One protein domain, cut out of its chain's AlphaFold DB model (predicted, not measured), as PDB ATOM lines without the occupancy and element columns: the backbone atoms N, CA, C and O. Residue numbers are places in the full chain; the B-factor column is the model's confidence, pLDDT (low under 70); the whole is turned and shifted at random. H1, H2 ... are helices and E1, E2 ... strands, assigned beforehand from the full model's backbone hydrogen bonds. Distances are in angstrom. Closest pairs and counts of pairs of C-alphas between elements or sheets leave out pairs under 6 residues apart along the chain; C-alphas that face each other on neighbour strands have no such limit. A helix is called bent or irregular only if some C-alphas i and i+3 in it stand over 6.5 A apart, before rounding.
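What this domain is: This is residues 10 to 193 and 202 to 207 of the 207 residues of the protein "Predicted ATPase (AAA+ superfamily)" of Clostridium sp. CAG:277 (UniProt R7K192). Crossed helices gather round the kinked helix H9: H1, H4 and H10a pack on it, and so does H5, which with H6, H7 and the two-strand ribbon E1 E2 makes a second lobe. The ribbon leads out to the small helix H8, the element farthest from the middle. The printed part has 190 residues, with eleven named helices and two named strands in the order H1 to H7, E1, H8, E2, H9, H10, H11; the class is mostly helix and the sheet is antiparallel. It is compact, with a radius of gyration of the C-alphas of 17.0 A, and spans 54 by 44 by 31 A.

How they stand to each other: H1, residues 10 to 19, touches H10b, residues 170 to 177, about perpendicular at 77 degrees, the closest C-alphas being those of Ser 17 and Ala 173, 5.3 A. H2, residues 23 to 26, touches no helix. H3, residues 35 to 44, touches H10a, residues 157 to 167, at a steep tilt of 54 degrees, closest at Leu 44 and Val 157, C-alphas 6.0 A apart. H4, residues 49 to 61, touches H11, residues 187 to 192, with residues 57 to 61 alone, closest at the C-alphas of Leu 57 and Ile 188, 7.0 A. H5, residues 65 to 76, touches the hub H9, residues 136 to 153, with residues 72 to 76 alone, closest at the C-alphas of Glu 73 and Tyr 142, 6.0 A. H6, residues 82 to 88, touches H7, residues 94 to 106, which does so with residues 94 to 98 alone, closest at the C-alphas of Ser 86 and Thr 94, 5.5 A. E1, residues 110 to 114, and E2, residues 129 to 133, are antiparallel at 146 degrees, with N 111 and O 132 2.8 A apart, within hydrogen-bond range. H8, residues 120 to 124, touches no helix. H9 and H10a form a helical hairpin. Every O i to N i+4 pair is within hydrogen-bond range in H1, H3, H5, H6, H7, H10b and H11, but 6 of 9 in H4, 9 of 14 in H9, 5 of 7 in H10a and 0 of 1 in H8, where 1 of 2 O i to N i+3 pairs is; H2 is too short for an i+4 pair.

Where its parts are: H1 begins at C-alpha 10 (154.777, 117.846, 126.517), and H11 ends at C-alpha 192 (177.859, 115.053, 145.179). H9 measures 22.8 A, H7 18.2 A and H4 18.0 A. H10, one helix by its hydrogen bonds, is bent, C-alphas 167 and 170 being 6.9 A apart. H4, H9 and H10a are irregular, with C-alphas 51 and 54 7.5 A apart, 147 and 150 8.3 A, and 163 and 166 6.7 A.

The domain as a whole: The C-alphas farthest apart, those of Lys 32 and Lys 121, are 53.9 A apart. Residues 194 to 201 are not printed, and C-alphas 193 and 202 are 16.7 A apart across this cut. No link between named elements is long. The model's pLDDT is under 70 in residues 114 to 129, 176 to 193 and 202 to 207.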
ATOM      1  N   ARG A  10     154.631 116.495 125.961       83.44
ATOM      2  CA  ARG A  10     154.777 117.846 126.517       83.44
ATOM      3  C   ARG A  10     155.234 117.804 127.977       83.44
ATOM      4  O   ARG A  10     156.207 118.467 128.323       83.44
ATOM      5  N   ASP A  11     154.586 116.993 128.807       85.69
ATOM      6  CA  ASP A  11     154.888 116.897 130.242       85.69
ATOM      7  C   ASP A  11     156.269 116.298 130.509       85.69
ATOM      8  O   ASP A  11     156.955 116.706 131.450       85.69
ATOM      9  N   LYS A  12     156.720 115.388 129.636       85.31
ATOM     10  CA  LYS A  12     158.104 114.901 129.613       85.31
ATOM     11  C   LYS A  12     159.072 116.057 129.386       85.31
ATOM     12  O   LYS A  12     159.977 116.255 130.191       85.31
ATOM     13  N   VAL A  13     158.869 116.842 128.326       84.81
ATOM     14  CA  VAL A  13     159.746 117.979 127.997       84.81
ATOM     15  C   VAL A  13     159.787 118.997 129.134       84.81
ATOM     16  O   VAL A  13     160.874 119.460 129.477       84.81
ATOM     17  N   ILE A  14     158.647 119.313 129.756       87.81
ATOM     18  CA  ILE A  14     158.601 120.238 130.896       87.81
ATOM     19  C   ILE A  14     159.357 119.650 132.090       87.81
ATOM     20  O   ILE A  14     160.253 120.305 132.616       87.81
ATOM     21  N   SER A  15     159.079 118.400 132.470       87.69
ATOM     22  CA  SER A  15     159.748 117.740 133.602       87.69
ATOM     23  C   SER A  15     161.270 117.694 133.430       87.69
ATOM     24  O   SER A  15     162.003 118.080 134.335       87.69
ATOM     25  N   TYR A  16     161.764 117.325 132.243       84.56
ATOM     26  CA  TYR A  16     163.200 117.356 131.934       84.56
ATOM     27  C   TYR A  16     163.770 118.780 131.852       84.56
ATOM     28  O   TYR A  16     164.939 119.008 132.164       84.56
ATOM     29  N   SER A  17     162.966 119.761 131.440       86.31
ATOM     30  CA  SER A  17     163.393 121.162 131.425       86.31
ATOM     31  C   SER A  17     163.555 121.726 132.832       86.31
ATOM     32  O   SER A  17     164.419 122.577 133.007       86.31
ATOM     33  N   VAL A  18     162.759 121.260 133.800       88.94
ATOM     34  CA  VAL A  18     162.825 121.656 135.216       88.94
ATOM     35  C   VAL A  18     163.932 120.899 135.946       88.94
ATOM     36  O   VAL A  18     164.787 121.515 136.568       88.94
ATOM     37  N   LEU A  19     163.955 119.570 135.843       86.25
ATOM     38  CA  LEU A  19     164.864 118.710 136.614       86.25
ATOM     39  C   LEU A  19     166.237 118.524 135.971       86.25
ATOM     40  O   LEU A  19     167.156 117.988 136.591       86.25
ATOM     41  N   GLY A  20     166.373 118.889 134.698       82.38
ATOM     42  CA  GLY A  20     167.513 118.469 133.897       82.38
ATOM     43  C   GLY A  20     167.498 116.954 133.690       82.38
ATOM     44  O   GLY A  20     166.460 116.363 133.408       82.38
ATOM     45  N   GLY A  21     168.663 116.319 133.810       78.62
ATOM     46  CA  GLY A  21     168.836 114.877 133.597       78.62
ATOM     47  C   GLY A  21     169.335 114.108 134.819       78.62
ATOM     48  O   GLY A  21     169.840 113.002 134.653       78.62
ATOM     49  N   ILE A  22     169.287 114.697 136.018       81.50
ATOM     50  CA  ILE A  22     169.907 114.118 137.217       81.50
ATOM     51  C   ILE A  22     168.978 113.027 137.779       81.50
ATOM     52  O   ILE A  22     167.878 113.351 138.231       81.50
ATOM     53  N   PRO A  23     169.387 111.740 137.815       81.06
ATOM     54  CA  PRO A  23     168.531 110.641 138.264       81.06
ATOM     55  C   PRO A  23     168.006 110.821 139.684       81.06
ATOM     56  O   PRO A  23     166.887 110.412 139.974       81.06
ATOM     57  N   HIS A  24     168.799 111.440 140.567       83.94
ATOM     58  CA  HIS A  24     168.361 111.745 141.925       83.94
ATOM     59  C   HIS A  24     167.131 112.663 141.933       83.94
ATOM     60  O   HIS A  24     166.195 112.395 142.676       83.94
ATOM     61  N   TYR A  25     167.090 113.674 141.059       88.00
ATOM     62  CA  TYR A  25     165.964 114.605 140.956       88.00
ATOM     63  C   TYR A  25     164.760 113.945 140.282       88.00
ATOM     64  O   TYR A  25     163.636 114.054 140.764       88.00
ATOM     65  N   LEU A  26     165.006 113.171 139.220       85.19
ATOM     66  CA  LEU A  26     163.968 112.424 138.502       85.19
ATOM     67  C   LEU A  26     163.251 111.394 139.394       85.19
ATOM     68  O   LEU A  26     162.065 111.148 139.201       85.19
ATOM     69  N   LYS A  27     163.949 110.803 140.375       86.31
ATOM     70  CA  LYS A  27     163.372 109.842 141.334       86.31
ATOM     71  C   LYS A  27     162.403 110.470 142.339       86.31
ATOM     72  O   LYS A  27     161.617 109.730 142.916       86.31
ATOM     73  N   GLN A  28     162.458 111.786 142.551       87.00
ATOM     74  CA  GLN A  28     161.542 112.481 143.468       87.00
ATOM     75  C   GLN A  28     160.164 112.733 142.842       87.00
ATOM     76  O   GLN A  28     159.212 113.038 143.549       87.00
ATOM     77  N   TRP A  29     160.038 112.616 141.518       86.88
ATOM     78  CA  TRP A  29     158.762 112.797 140.831       86.88
ATOM     79  C   TRP A  29     157.852 111.577 140.985       86.88
ATOM     80  O   TRP A  29     158.259 110.447 140.702       86.88
ATOM     81  N   ASP A  30     156.582 111.824 141.295       86.81
ATOM     82  CA  ASP A  30     155.522 110.822 141.215       86.81
ATOM     83  C   ASP A  30     154.812 110.909 139.857       86.81
ATOM     84  O   ASP A  30     154.203 111.918 139.499       86.81
ATOM     85  N   GLN A  31     154.856 109.819 139.093       81.19
ATOM     86  CA  GLN A  31     154.255 109.727 137.758       81.19
ATOM     87  C   GLN A  31     152.725 109.740 137.784       81.19
ATOM     88  O   GLN A  31     152.099 109.997 136.759       81.19
ATOM     89  N   LYS A  32     152.113 109.476 138.940       85.56
ATOM     90  CA  LYS A  32     150.656 109.525 139.111       85.56
ATOM     91  C   LYS A  32     150.138 110.948 139.296       85.56
ATOM     92  O   LYS A  32     148.934 111.172 139.203       85.56
ATOM     93  N   LEU A  33     151.029 111.893 139.585       88.81
ATOM     94  CA  LEU A  33     150.700 113.295 139.785       88.81
ATOM     95  C   LEU A  33     150.951 114.092 138.505       88.81
ATOM     96  O   LEU A  33     151.770 113.710 137.666       88.81
ATOM     97  N   SER A  34     150.265 115.224 138.363       91.25
ATOM     98  CA  SER A  34     150.552 116.177 137.290       91.25
ATOM     99  C   SER A  34     151.929 116.826 137.491       91.25
ATOM    100  O   SER A  34     152.489 116.823 138.590       91.25
ATOM    101  N   VAL A  35     152.482 117.421 136.431       90.12
ATOM    102  CA  VAL A  35     153.740 118.188 136.526       90.12
ATOM    103  C   VAL A  35     153.603 119.330 137.534       90.12
ATOM    104  O   VAL A  35     154.504 119.542 138.340       90.12
ATOM    105  N   ALA A  36     152.459 120.017 137.519       92.12
ATOM    106  CA  ALA A  36     152.122 121.072 138.466       92.12
ATOM    107  C   ALA A  36     152.231 120.594 139.914       92.12
ATOM    108  O   ALA A  36     152.944 121.181 140.726       92.12
ATOM    109  N   GLU A  37     151.575 119.476 140.217       92.50
ATOM    110  CA  GLU A  37     151.522 118.943 141.572       92.50
ATOM    111  C   GLU A  37     152.894 118.447 142.043       92.50
ATOM    112  O   GLU A  37     153.268 118.667 143.193       92.50
ATOM    113  N   ASN A  38     153.689 117.856 141.146       93.44
ATOM    114  CA  ASN A  38     155.070 117.494 141.458       93.44
ATOM    115  C   ASN A  38     155.951 118.711 141.743       93.44
ATOM    116  O   ASN A  38     156.754 118.659 142.670       93.44
ATOM    117  N   ILE A  39     155.816 119.797 140.976       93.31
ATOM    118  CA  ILE A  39     156.579 121.029 141.220       93.31
ATOM    119  C   ILE A  39     156.217 121.598 142.590       93.31
ATOM    120  O   ILE A  39     157.118 121.860 143.389       93.31
ATOM    121  N   LYS A  40     154.918 121.734 142.882       93.69
ATOM    122  CA  LYS A  40     154.440 122.237 144.171       93.69
ATOM    123  C   LYS A  40     154.999 121.401 145.319       93.69
ATOM    124  O   LYS A  40     155.739 121.926 146.140       93.69
ATOM    125  N   ARG A  41     154.747 120.089 145.305       92.81
ATOM    126  CA  ARG A  41     155.111 119.190 146.409       92.81
ATOM    127  C   ARG A  41     156.601 118.958 146.571       92.81
ATOM    128  O   ARG A  41     157.045 118.830 147.697       92.81
ATOM    129  N   ASN A  42     157.356 118.824 145.482       92.69
ATOM    130  CA  ASN A  42     158.749 118.385 145.580       92.69
ATOM    131  C   ASN A  42     159.745 119.541 145.538       92.69
ATOM    132  O   ASN A  42     160.836 119.375 146.079       92.69
ATOM    133  N   ILE A  43     159.395 120.675 144.914       93.62
ATOM    134  CA  ILE A  43     160.301 121.822 144.744       93.62
ATOM    135  C   ILE A  43     159.869 123.041 145.551       93.62
ATOM    136  O   ILE A  43     160.737 123.666 146.142       93.62
ATOM    137  N   LEU A  44     158.587 123.417 145.535       93.00
ATOM    138  CA  LEU A  44     158.132 124.670 146.155       93.00
ATOM    139  C   LEU A  44     157.813 124.507 147.648       93.00
ATOM    140  O   LEU A  44     157.915 125.468 148.403       93.00
ATOM    141  N   THR A  45     157.458 123.301 148.087       92.12
ATOM    142  CA  THR A  45     157.177 123.025 149.496       92.12
ATOM    143  C   THR A  45     158.455 122.988 150.333       92.12
ATOM    144  O   THR A  45     159.365 122.184 150.101       92.12
ATOM    145  N   LYS A  46     158.482 123.813 151.382       89.44
ATOM    146  CA  LYS A  46     159.532 123.810 152.401       89.44
ATOM    147  C   LYS A  46     159.700 122.429 153.042       89.44
ATOM    148  O   LYS A  46     158.734 121.769 153.415       89.44
ATOM    149  N   GLY A  47     160.954 122.023 153.232       84.81
ATOM    150  CA  GLY A  47     161.319 120.749 153.867       84.81
ATOM    151  C   GLY A  47     161.425 119.568 152.900       84.81
ATOM    152  O   GLY A  47     161.868 118.492 153.298       84.81
ATOM    153  N   CYS A  48     161.078 119.761 151.629       88.62
ATOM    154  CA  CYS A  48     161.311 118.771 150.588       88.62
ATOM    155  C   CYS A  48     162.758 118.823 150.089       88.62
ATOM    156  O   CYS A  48     163.416 119.862 150.124       88.62
ATOM    157  N   ILE A  49     163.255 117.688 149.591       87.62
ATOM    158  CA  ILE A  49     164.669 117.524 149.222       87.62
ATOM    159  C   ILE A  49     165.087 118.562 148.173       87.62
ATOM    160  O   ILE A  49     166.081 119.258 148.367       87.62
ATOM    161  N   LEU A  50     164.302 118.718 147.098       90.00
ATOM    162  CA  LEU A  50     164.651 119.627 146.002       90.00
ATOM    163  C   LEU A  50     164.512 121.108 146.388       90.00
ATOM    164  O   LEU A  50     165.201 121.939 145.802       90.00
ATOM    165  N   TYR A  51     163.692 121.443 147.390       90.38
ATOM    166  CA  TYR A  51     163.601 122.810 147.916       90.38
ATOM    167  C   TYR A  51     164.945 123.260 148.505       90.38
ATOM    168  O   TYR A  51     165.460 124.319 148.155       90.38
ATOM    169  N   SER A  52     165.551 122.418 149.348       89.06
ATOM    170  CA  SER A  52     166.835 122.696 150.011       89.06
ATOM    171  C   SER A  52     168.071 122.355 149.176       89.06
ATOM    172  O   SER A  52     169.182 122.689 149.569       89.06
ATOM    173  N   GLU A  53     167.902 121.664 148.051       88.56
ATOM    174  CA  GLU A  53     168.999 121.048 147.302       88.56
ATOM    175  C   GLU A  53     170.065 122.053 146.855       88.56
ATOM    176  O   GLU A  53     171.249 121.863 147.120       88.56
ATOM    177  N   VAL A  54     169.663 123.135 146.181       88.44
ATOM    178  CA  VAL A  54     170.620 124.124 145.657       88.44
ATOM    179  C   VAL A  54     171.354 124.820 146.796       88.44
ATOM    180  O   VAL A  54     172.575 124.956 146.744       88.44
ATOM    181  N   ASP A  55     170.625 125.202 147.841       87.31
ATOM    182  CA  ASP A  55     171.203 125.830 149.023       87.31
ATOM    183  C   ASP A  55     172.221 124.908 149.713       87.31
ATOM    184  O   ASP A  55     173.351 125.314 149.996       87.31
ATOM    185  N   PHE A  56     171.873 123.633 149.885       87.62
ATOM    186  CA  PHE A  56     172.749 122.620 150.463       87.62
ATOM    187  C   PHE A  56     174.024 122.413 149.635       87.62
ATOM    188  O   PHE A  56     175.128 122.424 150.185       87.62
ATOM    189  N   LEU A  57     173.895 122.276 148.311       86.62
ATOM    190  CA  LEU A  57     175.037 122.110 147.407       86.62
ATOM    191  C   LEU A  57     175.997 123.308 147.457       86.62
ATOM    192  O   LEU A  57     177.215 123.128 147.405       86.62
ATOM    193  N   LEU A  58     175.470 124.529 147.573       86.88
ATOM    194  CA  LEU A  58     176.287 125.740 147.661       86.88
ATOM    195  C   LEU A  58     177.013 125.836 149.001       86.88
ATOM    196  O   LEU A  58     178.209 126.120 149.009       86.88
ATOM    197  N   HIS A  59     176.339 125.546 150.115       87.62
ATOM    198  CA  HIS A  59     176.950 125.569 151.449       87.62
ATOM    199  C   HIS A  59     178.050 124.515 151.638       87.62
ATOM    200  O   HIS A  59     178.950 124.710 152.454       87.62
ATOM    201  N   GLN A  60     178.019 123.412 150.885       85.38
ATOM    202  CA  GLN A  60     179.089 122.412 150.922       85.38
ATOM    203  C   GLN A  60     180.379 122.870 150.232       85.38
ATOM    204  O   GLN A  60     181.471 122.518 150.676       85.38
ATOM    205  N   GLU A  61     180.271 123.630 149.141       83.25
ATOM    206  CA  GLU A  61     181.425 124.002 148.310       83.25
ATOM    207  C   GLU A  61     181.911 125.442 148.574       83.25
ATOM    208  O   GLU A  61     183.065 125.769 148.289       83.25
ATOM    209  N   LEU A  62     181.064 126.314 149.133       84.44
ATOM    210  CA  LEU A  62     181.329 127.748 149.284       84.44
ATOM    211  C   LEU A  62     181.245 128.192 150.749       84.44
ATOM    212  O   LEU A  62     180.309 127.859 151.466       84.44
ATOM    213  N   ARG A  63     182.207 129.019 151.185       77.12
ATOM    214  CA  ARG A  63     182.226 129.593 152.546       77.12
ATOM    215  C   ARG A  63     181.344 130.837 152.718       77.12
ATOM    216  O   ARG A  63     180.837 131.058 153.808       77.12
ATOM    217  N   GLU A  64     181.181 131.655 151.675       78.12
ATOM    218  CA  GLU A  64     180.440 132.933 151.711       78.12
ATOM    219  C   GLU A  64     179.204 132.896 150.795       78.12
ATOM    220  O   GLU A  64     179.138 133.598 149.784       78.12
ATOM    221  N   THR A  65     178.227 132.042 151.099       83.38
ATOM    222  CA  THR A  65     177.099 131.736 150.196       83.38
ATOM    223  C   THR A  65     176.244 132.945 149.815       83.38
ATOM    224  O   THR A  65     175.775 133.006 148.682       83.38
ATOM    225  N   SER A  66     176.100 133.949 150.683       85.06
ATOM    226  CA  SER A  66     175.287 135.148 150.418       85.06
ATOM    227  C   SER A  66     175.755 135.952 149.195       85.06
ATOM    228  O   SER A  66     174.944 136.337 148.348       85.06
ATOM    229  N   VAL A  67     177.068 136.161 149.055       86.62
ATOM    230  CA  VAL A  67     177.643 136.908 147.926       86.62
ATOM    231  C   VAL A  67     177.526 136.097 146.637       86.62
ATOM    232  O   VAL A  67     177.146 136.634 145.596       86.62
ATOM    233  N   TYR A  68     177.783 134.788 146.700       88.88
ATOM    234  CA  TYR A  68     177.612 133.910 145.542       88.88
ATOM    235  C   TYR A  68     176.152 133.834 145.087       88.88
ATOM    236  O   TYR A  68     175.906 133.928 143.887       88.88
ATOM    237  N   ASN A  69     175.199 133.741 146.016       89.50
ATOM    238  CA  ASN A  69     173.768 133.750 145.714       89.50
ATOM    239  C   ASN A  69     173.363 135.019 144.965       89.50
ATOM    240  O   ASN A  69     172.723 134.919 143.923       89.50
ATOM    241  N   SER A  70     173.833 136.185 145.416       89.12
ATOM    242  CA  SER A  70     173.563 137.471 144.755       89.12
ATOM    243  C   SER A  70     174.104 137.503 143.318       89.12
ATOM    244  O   SER A  70     173.442 137.964 142.390       89.12
ATOM    245  N   VAL A  71     175.314 136.976 143.091       90.06
ATOM    246  CA  VAL A  71     175.902 136.895 141.742       90.06
ATOM    247  C   VAL A  71     175.126 135.919 140.853       90.06
ATOM    248  O   VAL A  71     174.855 136.230 139.691       90.06
ATOM    249  N   ILE A  72     174.767 134.745 141.376       90.00
ATOM    250  CA  ILE A  72     174.040 133.714 140.628       90.00
ATOM    251  C   ILE A  72     172.634 134.195 140.260       90.00
ATOM    252  O   ILE A  72     172.234 134.040 139.107       90.00
ATOM    253  N   GLU A  73     171.918 134.813 141.196       88.62
ATOM    254  CA  GLU A  73     170.592 135.390 140.981       88.62
ATOM    255  C   GLU A  73     170.618 136.404 139.835       88.62
ATOM    256  O   GLU A  73     169.855 136.297 138.875       88.62
ATOM    257  N   VAL A  74     171.561 137.347 139.865       88.81
ATOM    258  CA  VAL A  74     171.695 138.369 138.821       88.81
ATOM    259  C   VAL A  74     171.942 137.742 137.443       88.81
ATOM    260  O   VAL A  74     171.381 138.212 136.443       88.81
ATOM    261  N   VAL A  75     172.724 136.658 137.377       88.81
ATOM    262  CA  VAL A  75     172.937 135.875 136.147       88.81
ATOM    263  C   VAL A  75     171.668 135.114 135.736       88.81
ATOM    264  O   VAL A  75     171.346 135.077 134.545       88.81
ATOM    265  N   ALA A  76     170.921 134.540 136.685       86.25
ATOM    266  CA  ALA A  76     169.661 133.833 136.444       86.25
ATOM    267  C   ALA A  76     168.580 134.762 135.869       86.25
ATOM    268  O   ALA A  76     167.877 134.381 134.931       86.25
ATOM    269  N   LEU A  77     168.536 136.010 136.346       83.00
ATOM    270  CA  LEU A  77     167.682 137.092 135.843       83.00
ATOM    271  C   LEU A  77     168.092 137.600 134.446       83.00
ATOM    272  O   LEU A  77     167.485 138.529 133.914       83.00
ATOM    273  N   GLY A  78     169.123 137.012 133.830       80.69
ATOM    274  CA  GLY A  78     169.526 137.296 132.454       80.69
ATOM    275  C   GLY A  78     170.586 138.387 132.306       80.69
ATOM    276  O   GLY A  78     170.870 138.802 131.183       80.69
ATOM    277  N   ASN A  79     171.214 138.844 133.394       83.69
ATOM    278  CA  ASN A  79     172.336 139.777 133.289       83.69
ATOM    279  C   ASN A  79     173.607 139.003 132.964       83.69
ATOM    280  O   ASN A  79     174.182 138.316 133.802       83.69
ATOM    281  N   THR A  80     174.057 139.126 131.721       81.94
ATOM    282  CA  THR A  80     175.129 138.273 131.211       81.94
ATOM    283  C   THR A  80     176.495 138.947 131.152       81.94
ATOM    284  O   THR A  80     177.456 138.278 130.796       81.94
ATOM    285  N   THR A  81     176.631 140.246 131.434       84.56
ATOM    286  CA  THR A  81     177.924 140.956 131.324       84.56
ATOM    287  C   THR A  81     178.540 141.220 132.695       84.56
ATOM    288  O   THR A  81     177.814 141.491 133.645       84.56
ATOM    289  N   LEU A  82     179.875 141.192 132.796       85.12
ATOM    290  CA  LEU A  82     180.588 141.421 134.062       85.12
ATOM    291  C   LEU A  82     180.182 142.745 134.728       85.12
ATOM    292  O   LEU A  82     179.959 142.782 135.934       85.12
ATOM    293  N   ASN A  83     180.052 143.812 133.935       83.94
ATOM    294  CA  ASN A  83     179.663 145.124 134.441       83.94
ATOM    295  C   ASN A  83     178.224 145.114 134.983       83.94
ATOM    296  O   ASN A  83     177.987 145.532 136.110       83.94
ATOM    297  N   SER A  84     177.270 144.568 134.217       84.69
ATOM    298  CA  SER A  84     175.878 144.451 134.674       84.69
ATOM    299  C   SER A  84     175.756 143.594 135.932       84.69
ATOM    300  O   SER A  84     174.957 143.924 136.803       84.69
ATOM    301  N   ILE A  85     176.544 142.517 136.029       87.56
ATOM    302  CA  ILE A  85     176.547 141.635 137.197       87.56
ATOM    303  C   ILE A  85     177.067 142.389 138.420       87.56
ATOM    304  O   ILE A  85     176.363 142.454 139.414       87.56
ATOM    305  N   SER A  86     178.239 143.019 138.320       87.06
ATOM    306  CA  SER A  86     178.873 143.750 139.427       87.06
ATOM    307  C   SER A  86     177.989 144.862 140.004       87.06
ATOM    308  O   SER A  86     177.903 145.017 141.223       87.06
ATOM    309  N   GLN A  87     177.302 145.603 139.131       86.62
ATOM    310  CA  GLN A  87     176.405 146.687 139.529       86.62
ATOM    311  C   GLN A  87     175.124 146.167 140.192       86.62
ATOM    312  O   GLN A  87     174.678 146.717 141.192       86.62
ATOM    313  N   LYS A  88     174.528 145.092 139.661       86.19
ATOM    314  CA  LYS A  88     173.268 144.552 140.197       86.19
ATOM    315  C   LYS A  88     173.450 143.631 141.397       86.19
ATOM    316  O   LYS A  88     172.519 143.488 142.174       86.19
ATOM    317  N   SER A  89     174.628 143.035 141.572       82.31
ATOM    318  CA  SER A  89     174.942 142.195 142.730       82.31
ATOM    319  C   SER A  89     175.387 143.006 143.954       82.31
ATOM    320  O   SER A  89     175.937 142.418 144.880       82.31
ATOM    321  N   LEU A  90     175.224 144.343 143.935       76.69
ATOM    322  CA  LEU A  90     175.597 145.284 145.008       76.69
ATOM    323  C   LEU A  90     177.071 145.198 145.448       76.69
ATOM    324  O   LEU A  90     177.437 145.619 146.540       76.69
ATOM    325  N   MET A  91     177.928 144.632 144.598       78.69
ATOM    326  CA  MET A  91     179.357 144.521 144.875       78.69
ATOM    327  C   MET A  91     180.105 145.786 144.470       78.69
ATOM    328  O   MET A  91     181.138 146.085 145.063       78.69
ATOM    329  N   GLU A  92     179.634 146.451 143.407       77.88
ATOM    330  CA  GLU A  92     180.203 147.670 142.805       77.88
ATOM    331  C   GLU A  92     181.698 147.573 142.419       77.88
ATOM    332  O   GLU A  92     182.311 148.547 141.988       77.88
ATOM    333  N   ASP A  93     182.283 146.375 142.499       83.88
ATOM    334  CA  ASP A  93     183.683 146.083 142.216       83.88
ATOM    335  C   ASP A  93     183.791 144.940 141.200       83.88
ATOM    336  O   ASP A  93     183.603 143.758 141.508       83.88
ATOM    337  N   THR A  94     184.127 145.301 139.962       83.62
ATOM    338  CA  THR A  94     184.273 144.349 138.851       83.62
ATOM    339  C   THR A  94     185.431 143.368 139.048       83.62
ATOM    340  O   THR A  94     185.351 142.234 138.566       83.62
ATOM    341  N   SER A  95     186.481 143.756 139.777       84.69
ATOM    342  CA  SER A  95     187.635 142.893 140.051       84.69
ATOM    343  C   SER A  95     187.244 141.785 141.016       84.69
ATOM    344  O   SER A  95     187.513 140.613 140.748       84.69
ATOM    345  N   LYS A  96     186.527 142.133 142.093       85.81
ATOM    346  CA  LYS A  96     185.964 141.142 143.017       85.81
ATOM    347  C   LYS A  96     184.961 140.246 142.304       85.81
ATOM    348  O   LYS A  96     185.121 139.031 142.351       85.81
ATOM    349  N   THR A  97     183.987 140.807 141.578       87.19
ATOM    350  CA  THR A  97     182.979 140.016 140.844       87.19
ATOM    351  C   THR A  97     183.625 139.003 139.891       87.19
ATOM    352  O   THR A  97     183.158 137.869 139.791       87.19
ATOM    353  N   SER A  98     184.738 139.359 139.241       86.56
ATOM    354  CA  SER A  98     185.498 138.441 138.382       86.56
ATOM    355  C   SER A  98     186.031 137.214 139.137       86.56
ATOM    356  O   SER A  98     185.968 136.100 138.613       86.56
ATOM    357  N   VAL A  99     186.492 137.377 140.384       88.44
ATOM    358  CA  VAL A  99     186.953 136.265 141.238       88.44
ATOM    359  C   VAL A  99     185.796 135.327 141.589       88.44
ATOM    360  O   VAL A  99     185.919 134.118 141.397       88.44
ATOM    361  N   TYR A 100     184.650 135.868 142.020       88.56
ATOM    362  CA  TYR A 100     183.465 135.054 142.330       88.56
ATOM    363  C   TYR A 100     182.966 134.300 141.089       88.56
ATOM    364  O   TYR A 100     182.716 133.098 141.153       88.56
ATOM    365  N   LEU A 101     182.900 134.967 139.932       88.12
ATOM    366  CA  LEU A 101     182.515 134.324 138.672       88.12
ATOM    367  C   LEU A 101     183.503 133.236 138.252       88.12
ATOM    368  O   LEU A 101     183.078 132.197 137.753       88.12
ATOM    369  N   LYS A 102     184.808 133.435 138.464       88.50
ATOM    370  CA  LYS A 102     185.815 132.406 138.186       88.50
ATOM    371  C   LYS A 102     185.582 131.160 139.043       88.50
ATOM    372  O   LYS A 102     185.552 130.065 138.490       88.50
ATOM    373  N   ASN A 103     185.330 131.322 140.340       88.69
ATOM    374  CA  ASN A 103     185.031 130.199 141.233       88.69
ATOM    375  C   ASN A 103     183.744 129.469 140.809       88.69
ATOM    376  O   ASN A 103     183.726 128.242 140.717       88.69
ATOM    377  N   LEU A 104     182.690 130.210 140.447       88.38
ATOM    378  CA  LEU A 104     181.443 129.632 139.925       88.38
ATOM    379  C   LEU A 104     181.637 128.883 138.597       88.38
ATOM    380  O   LEU A 104     180.959 127.882 138.353       88.38
ATOM    381  N   ILE A 105     182.569 129.334 137.750       87.88
ATOM    382  CA  ILE A 105     182.967 128.636 136.520       87.88
ATOM    383  C   ILE A 105     183.756 127.364 136.826       87.88
ATOM    384  O   ILE A 105     183.524 126.325 136.207       87.88
ATOM    385  N   GLU A 106     184.675 127.412 137.789       86.00
ATOM    386  CA  GLU A 106     185.460 126.245 138.198       86.00
ATOM    387  C   GLU A 106     184.564 125.130 138.747       86.00
ATOM    388  O   GLU A 106     184.720 123.970 138.343       86.00
ATOM    389  N   LEU A 107     183.574 125.509 139.560       83.81
ATOM    390  CA  LEU A 107     182.502 124.654 140.074       83.81
ATOM    391  C   LEU A 107     181.495 124.217 138.998       83.81
ATOM    392  O   LEU A 107     180.752 123.257 139.184       83.81
ATOM    393  N   GLY A 108     181.490 124.885 137.846       83.50
ATOM    394  CA  GLY A 108     180.609 124.573 136.729       83.50
ATOM    395  C   GLY A 108     179.149 124.945 136.967       83.50
ATOM    396  O   GLY A 108     178.306 124.368 136.293       83.50
ATOM    397  N   ILE A 109     178.851 125.874 137.886       86.06
ATOM    398  CA  ILE A 109     177.513 126.474 138.064       86.06
ATOM    399  C   ILE A 109     177.255 127.496 136.953       86.06
ATOM    400  O   ILE A 109     176.166 127.572 136.386       86.06
ATOM    401  N   VAL A 110     178.281 128.287 136.632       87.50
ATOM    402  CA  VAL A 110     178.246 129.303 135.580       87.50
ATOM    403  C   VAL A 110     179.177 128.879 134.452       87.50
ATOM    404  O   VAL A 110     180.263 128.358 134.680       87.50
ATOM    405  N   GLN A 111     178.785 129.134 133.212       85.00
ATOM    406  CA  GLN A 111     179.652 129.039 132.049       85.00
ATOM    407  C   GLN A 111     179.786 130.396 131.378       85.00
ATOM    408  O   GLN A 111     178.859 131.210 131.354       85.00
ATOM    409  N   ARG A 112     180.961 130.621 130.797       82.75
ATOM    410  CA  ARG A 112     181.240 131.793 129.982       82.75
ATOM    411  C   ARG A 112     181.101 131.414 128.512       82.75
ATOM    412  O   ARG A 112     181.911 130.658 127.985       82.75
ATOM    413  N   GLU A 113     180.067 131.934 127.863       72.94
ATOM    414  CA  GLU A 113     179.851 131.796 126.422       72.94
ATOM    415  C   GLU A 113     180.509 132.969 125.682       72.94
ATOM    416  O   GLU A 113     180.436 134.122 126.113       72.94
ATOM    417  N   PHE A 114     181.156 132.674 124.556       67.44
ATOM    418  CA  PHE A 114     181.713 133.675 123.649       67.44
ATOM    419  C   PHE A 114     180.871 133.716 122.377       67.44
ATOM    420  O   PHE A 114     180.434 132.673 121.889       67.44
ATOM    421  N   SER A 115     180.659 134.912 121.829       55.66
ATOM    422  CA  SER A 115     179.985 135.055 120.535       55.66
ATOM    423  C   SER A 115     180.812 134.398 119.426       55.66
ATOM    424  O   SER A 115     182.043 134.457 119.449       55.66
ATOM    425  N   VAL A 116     180.137 133.767 118.462       52.09
ATOM    426  CA  VAL A 116     180.765 132.985 117.379       52.09
ATOM    427  C   VAL A 116     181.701 133.852 116.517       52.09
ATOM    428  O   VAL A 116     182.733 133.363 116.066       52.09
ATOM    429  N   ASP A 117     181.412 135.153 116.403       50.06
ATOM    430  CA  ASP A 117     182.213 136.152 115.674       50.06
ATOM    431  C   ASP A 117     183.470 136.652 116.408       50.06
ATOM    432  O   ASP A 117     184.248 137.432 115.851       50.06
ATOM    433  N   ALA A 118     183.714 136.216 117.650       51.12
ATOM    434  CA  ALA A 118     184.860 136.687 118.422       51.12
ATOM    435  C   ALA A 118     186.179 136.144 117.838       51.12
ATOM    436  O   ALA A 118     186.537 134.972 118.032       51.12
ATOM    437  N   LYS A 119     186.940 137.010 117.153       49.62
ATOM    438  CA  LYS A 119     188.304 136.715 116.669       49.62
ATOM    439  C   LYS A 119     189.204 136.320 117.851       49.62
ATOM    440  O   LYS A 119     188.991 136.758 118.977       49.62
ATOM    441  N   GLY A 120     190.261 135.534 117.616       50.44
ATOM    442  CA  GLY A 120     191.124 134.969 118.676       50.44
ATOM    443  C   GLY A 120     191.680 135.965 119.714       50.44
ATOM    444  O   GLY A 120     191.898 135.585 120.859       50.44
ATOM    445  N   LYS A 121     191.824 137.254 119.363       45.28
ATOM    446  CA  LYS A 121     192.207 138.334 120.298       45.28
ATOM    447  C   LYS A 121     191.065 138.805 121.218       45.28
ATOM    448  O   LYS A 121     191.329 139.264 122.321       45.28
ATOM    449  N   GLU A 122     189.803 138.660 120.818       46.97
ATOM    450  CA  GLU A 122     188.634 138.975 121.656       46.97
ATOM    451  C   GLU A 122     188.303 137.863 122.651       46.97
ATOM    452  O   GLU A 122     187.819 138.156 123.739       46.97
ATOM    453  N   ARG A 123     188.649 136.606 122.336       47.59
ATOM    454  CA  ARG A 123     188.637 135.504 123.316       47.59
ATOM    455  C   ARG A 123     189.641 135.735 124.454       47.59
ATOM    456  O   ARG A 123     189.378 135.327 125.581       47.59
ATOM    457  N   ALA A 124     190.756 136.415 124.165       42.81
ATOM    458  CA  ALA A 124     191.763 136.812 125.152       42.81
ATOM    459  C   ALA A 124     191.340 138.033 125.994       42.81
ATOM    460  O   ALA A 124     191.744 138.150 127.149       42.81
ATOM    461  N   ASN A 125     190.480 138.914 125.464       45.84
ATOM    462  CA  ASN A 125     189.910 140.015 126.236       45.84
ATOM    463  C   ASN A 125     188.781 139.505 127.148       45.84
ATOM    464  O   ASN A 125     187.657 139.223 126.726       45.84
ATOM    465  N   GLY A 126     189.076 139.435 128.447       49.28
ATOM    466  CA  GLY A 126     188.188 138.998 129.533       49.28
ATOM    467  C   GLY A 126     186.816 139.691 129.634       49.28
ATOM    468  O   GLY A 126     185.961 139.209 130.368       49.28
ATOM    469  N   ASN A 127     186.565 140.749 128.857       49.41
ATOM    470  CA  ASN A 127     185.392 141.619 128.993       49.41
ATOM    471  C   ASN A 127     184.221 141.331 128.033       49.41
ATOM    472  O   ASN A 127     183.156 141.910 128.218       49.41
ATOM    473  N   ARG A 128     184.363 140.457 127.021       57.12
ATOM    474  CA  ARG A 128     183.312 140.210 125.996       57.12
ATOM    475  C   ARG A 128     182.684 138.807 126.032       57.12
ATOM    476  O   ARG A 128     182.259 138.289 125.005       57.12
ATOM    477  N   GLY A 129     182.656 138.163 127.201       64.06
ATOM    478  CA  GLY A 129     181.940 136.890 127.372       64.06
ATOM    479  C   GLY A 129     180.609 137.096 128.086       64.06
ATOM    480  O   GLY A 129     180.537 137.920 128.996       64.06
ATOM    481  N   THR A 130     179.584 136.345 127.689       80.06
ATOM    482  CA  THR A 130     178.298 136.302 128.388       80.06
ATOM    483  C   THR A 130     178.290 135.172 129.410       80.06
ATOM    484  O   THR A 130     178.594 134.033 129.060       80.06
ATOM    485  N   TYR A 131     177.932 135.466 130.654       85.81
ATOM    486  CA  TYR A 131     177.792 134.473 131.719       85.81
ATOM    487  C   TYR A 131     176.388 133.874 131.711       85.81
ATOM    488  O   TYR A 131     175.405 134.596 131.539       85.81
ATOM    489  N   ARG A 132     176.296 132.553 131.870       85.00
ATOM    490  CA  ARG A 132     175.030 131.810 131.932       85.00
ATOM    491  C   ARG A 132     175.128 130.661 132.917       85.00
ATOM    492  O   ARG A 132     176.200 130.089 133.072       85.00
ATOM    493  N   LEU A 133     174.010 130.293 133.529       86.81
ATOM    494  CA  LEU A 133     173.933 129.083 134.343       86.81
ATOM    495  C   LEU A 133     173.934 127.832 133.463       86.81
ATOM    496  O   LEU A 133     173.309 127.812 132.399       86.81
ATOM    497  N   THR A 134     174.658 126.813 133.908       82.50
ATOM    498  CA  THR A 134     174.848 125.540 133.198       82.50
ATOM    499  C   THR A 134     173.687 124.579 133.412       82.50
ATOM    500  O   THR A 134     173.223 123.959 132.458       82.50
ATOM    501  N   ASP A 135     173.204 124.485 134.649       84.12
ATOM    502  CA  ASP A 135     172.236 123.484 135.071       84.12
ATOM    503  C   ASP A 135     170.794 124.011 135.011       84.12
ATOM    504  O   ASP A 135     170.484 125.133 135.425       84.12
ATOM    505  N   ASN A 136     169.900 123.189 134.458       86.12
ATOM    506  CA  ASN A 136     168.493 123.538 134.286       86.12
ATOM    507  C   ASN A 136     167.760 123.678 135.624       86.12
ATOM    508  O   ASN A 136     166.955 124.598 135.774       86.12
ATOM    509  N   PHE A 137     168.063 122.808 136.588       88.94
ATOM    510  CA  PHE A 137     167.430 122.828 137.898       88.94
ATOM    511  C   PHE A 137     167.883 124.043 138.706       88.94
ATOM    512  O   PHE A 137     167.040 124.748 139.251       88.94
ATOM    513  N   PHE A 138     169.175 124.392 138.673       88.56
ATOM    514  CA  PHE A 138     169.658 125.651 139.265       88.56
ATOM    515  C   PHE A 138     168.933 126.865 138.678       88.56
ATOM    516  O   PHE A 138     168.497 127.750 139.410       88.56
ATOM    517  N   ARG A 139     168.760 126.908 137.352       88.19
ATOM    518  CA  ARG A 139     168.029 128.000 136.692       88.19
ATOM    519  C   ARG A 139     166.581 128.086 137.151       88.19
ATOM    520  O   ARG A 139     166.093 129.192 137.346       88.19
ATOM    521  N   PHE A 140     165.909 126.946 137.292       90.81
ATOM    522  CA  PHE A 140     164.540 126.895 137.796       90.81
ATOM    523  C   PHE A 140     164.476 127.373 139.252       90.81
ATOM    524  O   PHE A 140     163.677 128.243 139.586       90.81
ATOM    525  N   TRP A 141     165.365 126.859 140.100       92.31
ATOM    526  CA  TRP A 141     165.409 127.182 141.520       92.31
ATOM    527  C   TRP A 141     165.657 128.673 141.764       92.31
ATOM    528  O   TRP A 141     164.893 129.300 142.487       92.31
ATOM    529  N   TYR A 142     166.636 129.292 141.097       90.44
ATOM    530  CA  TYR A 142     166.871 130.732 141.261       90.44
ATOM    531  C   TYR A 142     165.757 131.602 140.672       90.44
ATOM    532  O   TYR A 142     165.468 132.665 141.212       90.44
ATOM    533  N   ALA A 143     165.126 131.168 139.579       88.50
ATOM    534  CA  ALA A 143     164.052 131.933 138.953       88.50
ATOM    535  C   ALA A 143     162.753 131.925 139.772       88.50
ATOM    536  O   ALA A 143     162.035 132.920 139.761       88.50
ATOM    537  N   PHE A 144     162.444 130.817 140.455       90.62
ATOM    538  CA  PHE A 144     161.134 130.618 141.083       90.62
ATOM    539  C   PHE A 144     161.184 130.398 142.593       90.62
ATOM    540  O   PHE A 144     160.320 130.912 143.291       90.62
ATOM    541  N   VAL A 145     162.171 129.656 143.103       92.12
ATOM    542  CA  VAL A 145     162.286 129.361 144.539       92.12
ATOM    543  C   VAL A 145     162.990 130.507 145.251       92.12
ATOM    544  O   VAL A 145     162.417 131.110 146.147       92.12
ATOM    545  N   PHE A 146     164.201 130.862 144.813       90.50
ATOM    546  CA  PHE A 146     164.993 131.918 145.450       90.50
ATOM    547  C   PHE A 146     164.288 133.280 145.394       90.50
ATOM    548  O   PHE A 146     164.198 133.969 146.405       90.50
ATOM    549  N   ALA A 147     163.719 133.630 144.235       88.38
ATOM    550  CA  ALA A 147     163.004 134.892 144.041       88.38
ATOM    551  C   ALA A 147     161.754 135.037 144.932       88.38
ATOM    552  O   ALA A 147     161.389 136.152 145.293       88.38
ATOM    553  N   ASN A 148     161.121 133.919 145.307       91.00
ATOM    554  CA  ASN A 148     159.887 133.890 146.098       91.00
ATOM    555  C   ASN A 148     160.088 133.205 147.455       91.00
ATOM    556  O   ASN A 148     159.134 132.712 148.055       91.00
ATOM    557  N   PHE A 149     161.328 133.175 147.952       89.06
ATOM    558  CA  PHE A 149     161.696 132.393 149.131       89.06
ATOM    559  C   PHE A 149     160.849 132.765 150.351       89.06
ATOM    560  O   PHE A 149     160.335 131.885 151.025       89.06
ATOM    561  N   SER A 150     160.608 134.061 150.587       90.50
ATOM    562  CA  SER A 150     159.759 134.516 151.699       90.50
ATOM    563  C   SER A 150     158.334 133.958 151.624       90.50
ATOM    564  O   SER A 150     157.813 133.497 152.629       90.50
ATOM    565  N   GLN A 151     157.716 133.966 150.440       91.00
ATOM    566  CA  GLN A 151     156.342 133.487 150.249       91.00
ATOM    567  C   GLN A 151     156.255 131.968 150.440       91.00
ATOM    568  O   GLN A 151     155.320 131.464 151.058       91.00
ATOM    569  N   LEU A 152     157.262 131.239 149.954       92.19
ATOM    570  CA  LEU A 152     157.354 129.790 150.132       92.19
ATOM    571  C   LEU A 152     157.625 129.404 151.593       92.19
ATOM    572  O   LEU A 152     157.079 128.411 152.074       92.19
ATOM    573  N   GLU A 153     158.412 130.200 152.318       90.12
ATOM    574  CA  GLU A 153     158.642 130.026 153.757       90.12
ATOM    575  C   GLU A 153     157.376 130.276 154.587       90.12
ATOM    576  O   GLU A 153     157.160 129.575 155.580       90.12
ATOM    577  N   ASP A 154     156.520 131.203 154.147       91.56
ATOM    578  CA  ASP A 154     155.195 131.465 154.726       91.56
ATOM    579  C   ASP A 154     154.145 130.404 154.327       91.56
ATOM    580  O   ASP A 154     153.033 130.386 154.858       91.56
ATOM    581  N   GLY A 155     154.501 129.479 153.427       89.38
ATOM    582  CA  GLY A 155     153.662 128.362 152.994       89.38
ATOM    583  C   GLY A 155     152.748 128.658 151.802       89.38
ATOM    584  O   GLY A 155     151.914 127.813 151.469       89.38
ATOM    585  N   ASP A 156     152.905 129.802 151.128       92.62
ATOM    586  CA  ASP A 156     152.106 130.196 149.956       92.62
ATOM    587  C   ASP A 156     152.577 129.502 148.663       92.62
ATOM    588  O   ASP A 156     153.008 130.117 147.686       92.62
ATOM    589  N   VAL A 157     152.534 128.169 148.662       93.44
ATOM    590  CA  VAL A 157     152.966 127.350 147.520       93.44
ATOM    591  C   VAL A 157     152.014 127.494 146.333       93.44
ATOM    592  O   VAL A 157     152.465 127.562 145.188       93.44
ATOM    593  N   ASP A 158     150.705 127.523 146.589       92.69
ATOM    594  CA  ASP A 158     149.699 127.611 145.530       92.69
ATOM    595  C   ASP A 158     149.715 128.991 144.857       92.69
ATOM    596  O   ASP A 158     149.706 129.046 143.628       92.69
ATOM    597  N   GLY A 159     149.855 130.085 145.621       91.69
ATOM    598  CA  GLY A 159     149.969 131.432 145.063       91.69
ATOM    599  C   GLY A 159     151.227 131.604 144.212       91.69
ATOM    600  O   GLY A 159     151.152 132.058 143.067       91.69
ATOM    601  N   VAL A 160     152.387 131.161 144.708       92.94
ATOM    602  CA  VAL A 160     153.630 131.198 143.918       92.94
ATOM    603  C   VAL A 160     153.495 130.356 142.647       92.94
ATOM    604  O   VAL A 160     153.949 130.769 141.576       92.94
ATOM    605  N   TYR A 161     152.847 129.190 142.720       93.56
ATOM    606  CA  TYR A 161     152.658 128.361 141.538       93.56
ATOM    607  C   TYR A 161     151.752 129.030 140.496       93.56
ATOM    608  O   TYR A 161     152.173 129.182 139.352       93.56
ATOM    609  N   GLU A 162     150.547 129.445 140.883       93.25
ATOM    610  CA  GLU A 162     149.512 129.961 139.978       93.25
ATOM    611  C   GLU A 162     149.916 131.295 139.333       93.25
ATOM    612  O   GLU A 162     149.797 131.476 138.121       93.25
ATOM    613  N   TYR A 163     150.455 132.230 140.121       91.94
ATOM    614  CA  TYR A 163     150.728 133.585 139.634       91.94
ATOM    615  C   TYR A 163     152.121 133.757 139.026       91.94
ATOM    616  O   TYR A 163     152.332 134.691 138.249       91.94
ATOM    617  N   ILE A 164     153.080 132.890 139.368       91.31
ATOM    618  CA  ILE A 164     154.490 133.085 139.001       91.31
ATOM    619  C   ILE A 164     155.013 131.921 138.163       91.31
ATOM    620  O   ILE A 164     155.545 132.137 137.072       91.31
ATOM    621  N   VAL A 165     154.873 130.684 138.647       91.56
ATOM    622  CA  VAL A 165     155.478 129.518 137.985       91.56
ATOM    623  C   VAL A 165     154.700 129.114 136.741       91.56
ATOM    624  O   VAL A 165     155.291 129.029 135.669       91.56
ATOM    625  N   GLU A 166     153.397 128.872 136.855       90.88
ATOM    626  CA  GLU A 166     152.529 128.415 135.768       90.88
ATOM    627  C   GLU A 166     152.619 129.286 134.499       90.88
ATOM    628  O   GLU A 166     152.915 128.726 133.433       90.88
ATOM    629  N   PRO A 167     152.479 130.629 134.561       91.31
ATOM    630  CA  PRO A 167     152.565 131.467 133.363       91.31
ATOM    631  C   PRO A 167     153.961 131.457 132.721       91.31
ATOM    632  O   PRO A 167     154.083 131.534 131.497       91.31
ATOM    633  N   ALA A 168     155.023 131.324 133.519       89.25
ATOM    634  CA  ALA A 168     156.404 131.330 133.036       89.25
ATOM    635  C   ALA A 168     156.920 129.938 132.623       89.25
ATOM    636  O   ALA A 168     157.924 129.831 131.909       89.25
ATOM    637  N   LEU A 169     156.253 128.857 133.042       87.69
ATOM    638  CA  LEU A 169     156.722 127.479 132.879       87.69
ATOM    639  C   LEU A 169     156.877 127.093 131.407       87.69
ATOM    640  O   LEU A 169     157.865 126.462 131.024       87.69
ATOM    641  N   HIS A 170     155.925 127.502 130.564       85.56
ATOM    642  CA  HIS A 170     155.974 127.217 129.131       85.56
ATOM    643  C   HIS A 170     157.156 127.925 128.455       85.56
ATOM    644  O   HIS A 170     157.877 127.318 127.657       85.56
ATOM    645  N   GLU A 171     157.396 129.195 128.788       85.81
ATOM    646  CA  GLU A 171     158.530 129.947 128.249       85.81
ATOM    647  C   GLU A 171     159.865 129.360 128.727       85.81
ATOM    648  O   GLU A 171     160.803 129.196 127.941       85.81
ATOM    649  N   PHE A 172     159.937 128.972 130.002       86.19
ATOM    650  CA  PHE A 172     161.105 128.318 130.577       86.19
ATOM    651  C   PHE A 172     161.432 127.000 129.857       86.19
ATOM    652  O   PHE A 172     162.577 126.784 129.443       86.19
ATOM    653  N   ALA A 173     160.425 126.150 129.631       83.88
ATOM    654  CA  ALA A 173     160.581 124.899 128.893       83.88
ATOM    655  C   ALA A 173     160.993 125.140 127.431       83.88
ATOM    656  O   ALA A 173     161.914 124.490 126.928       83.88
ATOM    657  N   ALA A 174     160.384 126.118 126.751       80.62
ATOM    658  CA  ALA A 174     160.731 126.469 125.375       80.62
ATOM    659  C   ALA A 174     162.194 126.926 125.250       80.62
ATOM    660  O   ALA A 174     162.915 126.481 124.354       80.62
ATOM    661  N   ARG A 175     162.673 127.745 126.195       75.44
ATOM    662  CA  ARG A 175     164.061 128.233 126.239       75.44
ATOM    663  C   ARG A 175     165.081 127.100 126.402       75.44
ATOM    664  O   ARG A 175     166.197 127.205 125.892       75.44
ATOM    665  N   ASN A 176     164.702 126.020 127.085       67.06
ATOM    666  CA  ASN A 176     165.567 124.864 127.332       67.06
ATOM    667  C   ASN A 176     165.491 123.813 126.210       67.06
ATOM    668  O   ASN A 176     166.493 123.159 125.915       67.06
ATOM    669  N   SER A 177     164.349 123.705 125.523       53.31
ATOM    670  CA  SER A 177     164.084 122.693 124.487       53.31
ATOM    671  C   SER A 177     165.040 122.772 123.287       53.31
ATOM    672  O   SER A 177     165.523 121.745 122.813       53.31
ATOM    673  N   TYR A 178     165.410 123.975 122.832       42.81
ATOM    674  CA  TYR A 178     166.358 124.161 121.718       42.81
ATOM    675  C   TYR A 178     167.821 123.842 122.075       42.81
ATOM    676  O   TYR A 178     168.695 123.861 121.205       42.81
ATOM    677  N   ARG A 179     168.117 123.569 123.352       48.75
ATOM    678  CA  ARG A 179     169.484 123.484 123.886       48.75
ATOM    679  C   ARG A 179     169.838 122.148 124.534       48.75
ATOM    680  O   ARG A 179     170.975 121.990 124.966       48.75
ATOM    681  N   LEU A 180     168.945 121.157 124.491       44.16
ATOM    682  CA  LEU A 180     169.158 119.792 125.005       44.16
ATOM    683  C   LEU A 180     170.274 118.989 124.292       44.16
ATOM    684  O   LEU A 180     170.432 117.800 124.546       44.16
ATOM    685  N   ARG A 181     171.078 119.606 123.413       39.56
ATOM    686  CA  ARG A 181     172.150 118.920 122.667       39.56
ATOM    687  C   ARG A 181     173.309 118.429 123.537       39.56
ATOM    688  O   ARG A 181     174.077 117.590 123.079       39.56
ATOM    689  N   SER A 182     173.446 118.903 124.773       42.69
ATOM    690  CA  SER A 182     174.361 118.334 125.769       42.69
ATOM    691  C   SER A 182     173.848 118.721 127.150       42.69
ATOM    692  O   SER A 182     173.883 119.898 127.504       42.69
ATOM    693  N   VAL A 183     173.321 117.766 127.921       48.72
ATOM    694  CA  VAL A 183     172.994 118.000 129.334       48.72
ATOM    695  C   VAL A 183     174.325 118.156 130.069       48.72
ATOM    696  O   VAL A 183     174.938 117.179 130.490       48.72
ATOM    697  N   ASN A 184     174.827 119.386 130.134       52.31
ATOM    698  CA  ASN A 184     176.009 119.714 130.915       52.31
ATOM    699  C   ASN A 184     175.580 119.791 132.376       52.31
ATOM    700  O   ASN A 184     175.064 120.810 132.827       52.31
ATOM    701  N   PHE A 185     175.773 118.695 133.102       57.72
ATOM    702  CA  PHE A 185     175.603 118.698 134.546       57.72
ATOM    703  C   PHE A 185     176.616 119.644 135.191       57.72
ATOM    704  O   PHE A 185     177.799 119.655 134.829       57.72
ATOM    705  N   CYS A 186     176.159 120.418 136.175       57.44
ATOM    706  CA  CYS A 186     177.061 121.169 137.039       57.44
ATOM    707  C   CYS A 186     178.046 120.201 137.718       57.44
ATOM    708  O   CYS A 186     177.659 119.117 138.172       57.44
ATOM    709  N   LYS A 187     179.332 120.576 137.814       67.50
ATOM    710  CA  LYS A 187     180.339 119.690 138.426       67.50
ATOM    711  C   LYS A 187     180.046 119.440 139.901       67.50
ATOM    712  O   LYS A 187     180.415 118.374 140.386       67.50
ATOM    713  N   ILE A 188     179.394 120.383 140.588       69.62
ATOM    714  CA  ILE A 188     178.943 120.206 141.974       69.62
ATOM    715  C   ILE A 188     177.960 119.040 142.055       69.62
ATOM    716  O   ILE A 188     178.233 118.067 142.755       69.62
ATOM    717  N   SER A 189     176.885 119.066 141.261       62.50
ATOM    718  CA  SER A 189     175.913 117.970 141.213       62.50
ATOM    719  C   SER A 189     176.591 116.647 140.834       62.50
ATOM    720  O   SER A 189     176.385 115.636 141.497       62.50
ATOM    721  N   CYS A 190     177.496 116.630 139.849       64.62
ATOM    722  CA  CYS A 190     178.249 115.414 139.516       64.62
ATOM    723  C   CYS A 190     179.166 114.908 140.641       64.62
ATOM    724  O   CYS A 190     179.398 113.704 140.749       64.62
ATOM    725  N   ARG A 191     179.741 115.801 141.453       68.44
ATOM    726  CA  ARG A 191     180.632 115.427 142.556       68.44
ATOM    727  C   ARG A 191     179.837 114.862 143.727       68.44
ATOM    728  O   ARG A 191     180.209 113.800 144.222       68.44
ATOM    729  N   CYS A 192     178.735 115.509 144.100       60.12
ATOM    730  CA  CYS A 192     177.859 115.053 145.179       60.12
ATOM    731  C   CYS A 192     177.108 113.766 144.801       60.12
ATOM    732  O   CYS A 192     176.962 112.870 145.628       60.12
ATOM    733  N   TYR A 193     176.734 113.604 143.528       62.94
ATOM    734  CA  TYR A 193     176.023 112.423 143.023       62.94
ATOM    735  C   TYR A 193     176.913 111.443 142.250       62.94
ATOM    736  O   TYR A 193     176.419 110.690 141.411       62.94
ATOM    737  N   VAL A 202     174.138 106.887 128.673       34.56
ATOM    738  CA  VAL A 202     173.248 106.773 127.515       34.56
ATOM    739  C   VAL A 202     171.874 107.304 127.899       34.56
ATOM    740  O   VAL A 202     171.154 106.616 128.607       34.56
ATOM    741  N   MET A 203     171.504 108.508 127.453       33.34
ATOM    742  CA  MET A 203     170.129 108.857 127.038       33.34
ATOM    743  C   MET A 203     170.015 110.353 126.719       33.34
ATOM    744  O   MET A 203     169.369 111.110 127.429       33.34
ATOM    745  N   VAL A 204     170.591 110.765 125.589       32.25
ATOM    746  CA  VAL A 204     169.962 111.779 124.727       32.25
ATOM    747  C   VAL A 204     170.202 111.360 123.277       32.25
ATOM    748  O   VAL A 204     170.998 111.946 122.554       32.25
ATOM    749  N   THR A 205     169.518 110.302 122.850       23.83
ATOM    750  CA  THR A 205     169.187 110.152 121.429       23.83
ATOM    751  C   THR A 205     167.673 110.176 121.371       23.83
ATOM    752  O   THR A 205     167.025 109.148 121.533       23.83
ATOM    753  N   LEU A 206     167.106 111.376 121.247       27.58
ATOM    754  CA  LEU A 206     165.759 111.503 120.707       27.58
ATOM    755  C   LEU A 206     165.878 111.095 119.236       27.58
ATOM    756  O   LEU A 206     166.423 111.844 118.424       27.58
ATOM    757  N   LYS A 207     165.469 109.864 118.945       27.95
ATOM    758  CA  LYS A 207     165.148 109.392 117.605       27.95
ATOM    759  C   LYS A 207     163.669 109.050 117.590       27.95
ATOM    760  O   LYS A 207     163.211 108.499 118.617       27.95
TER     761      LYS A 207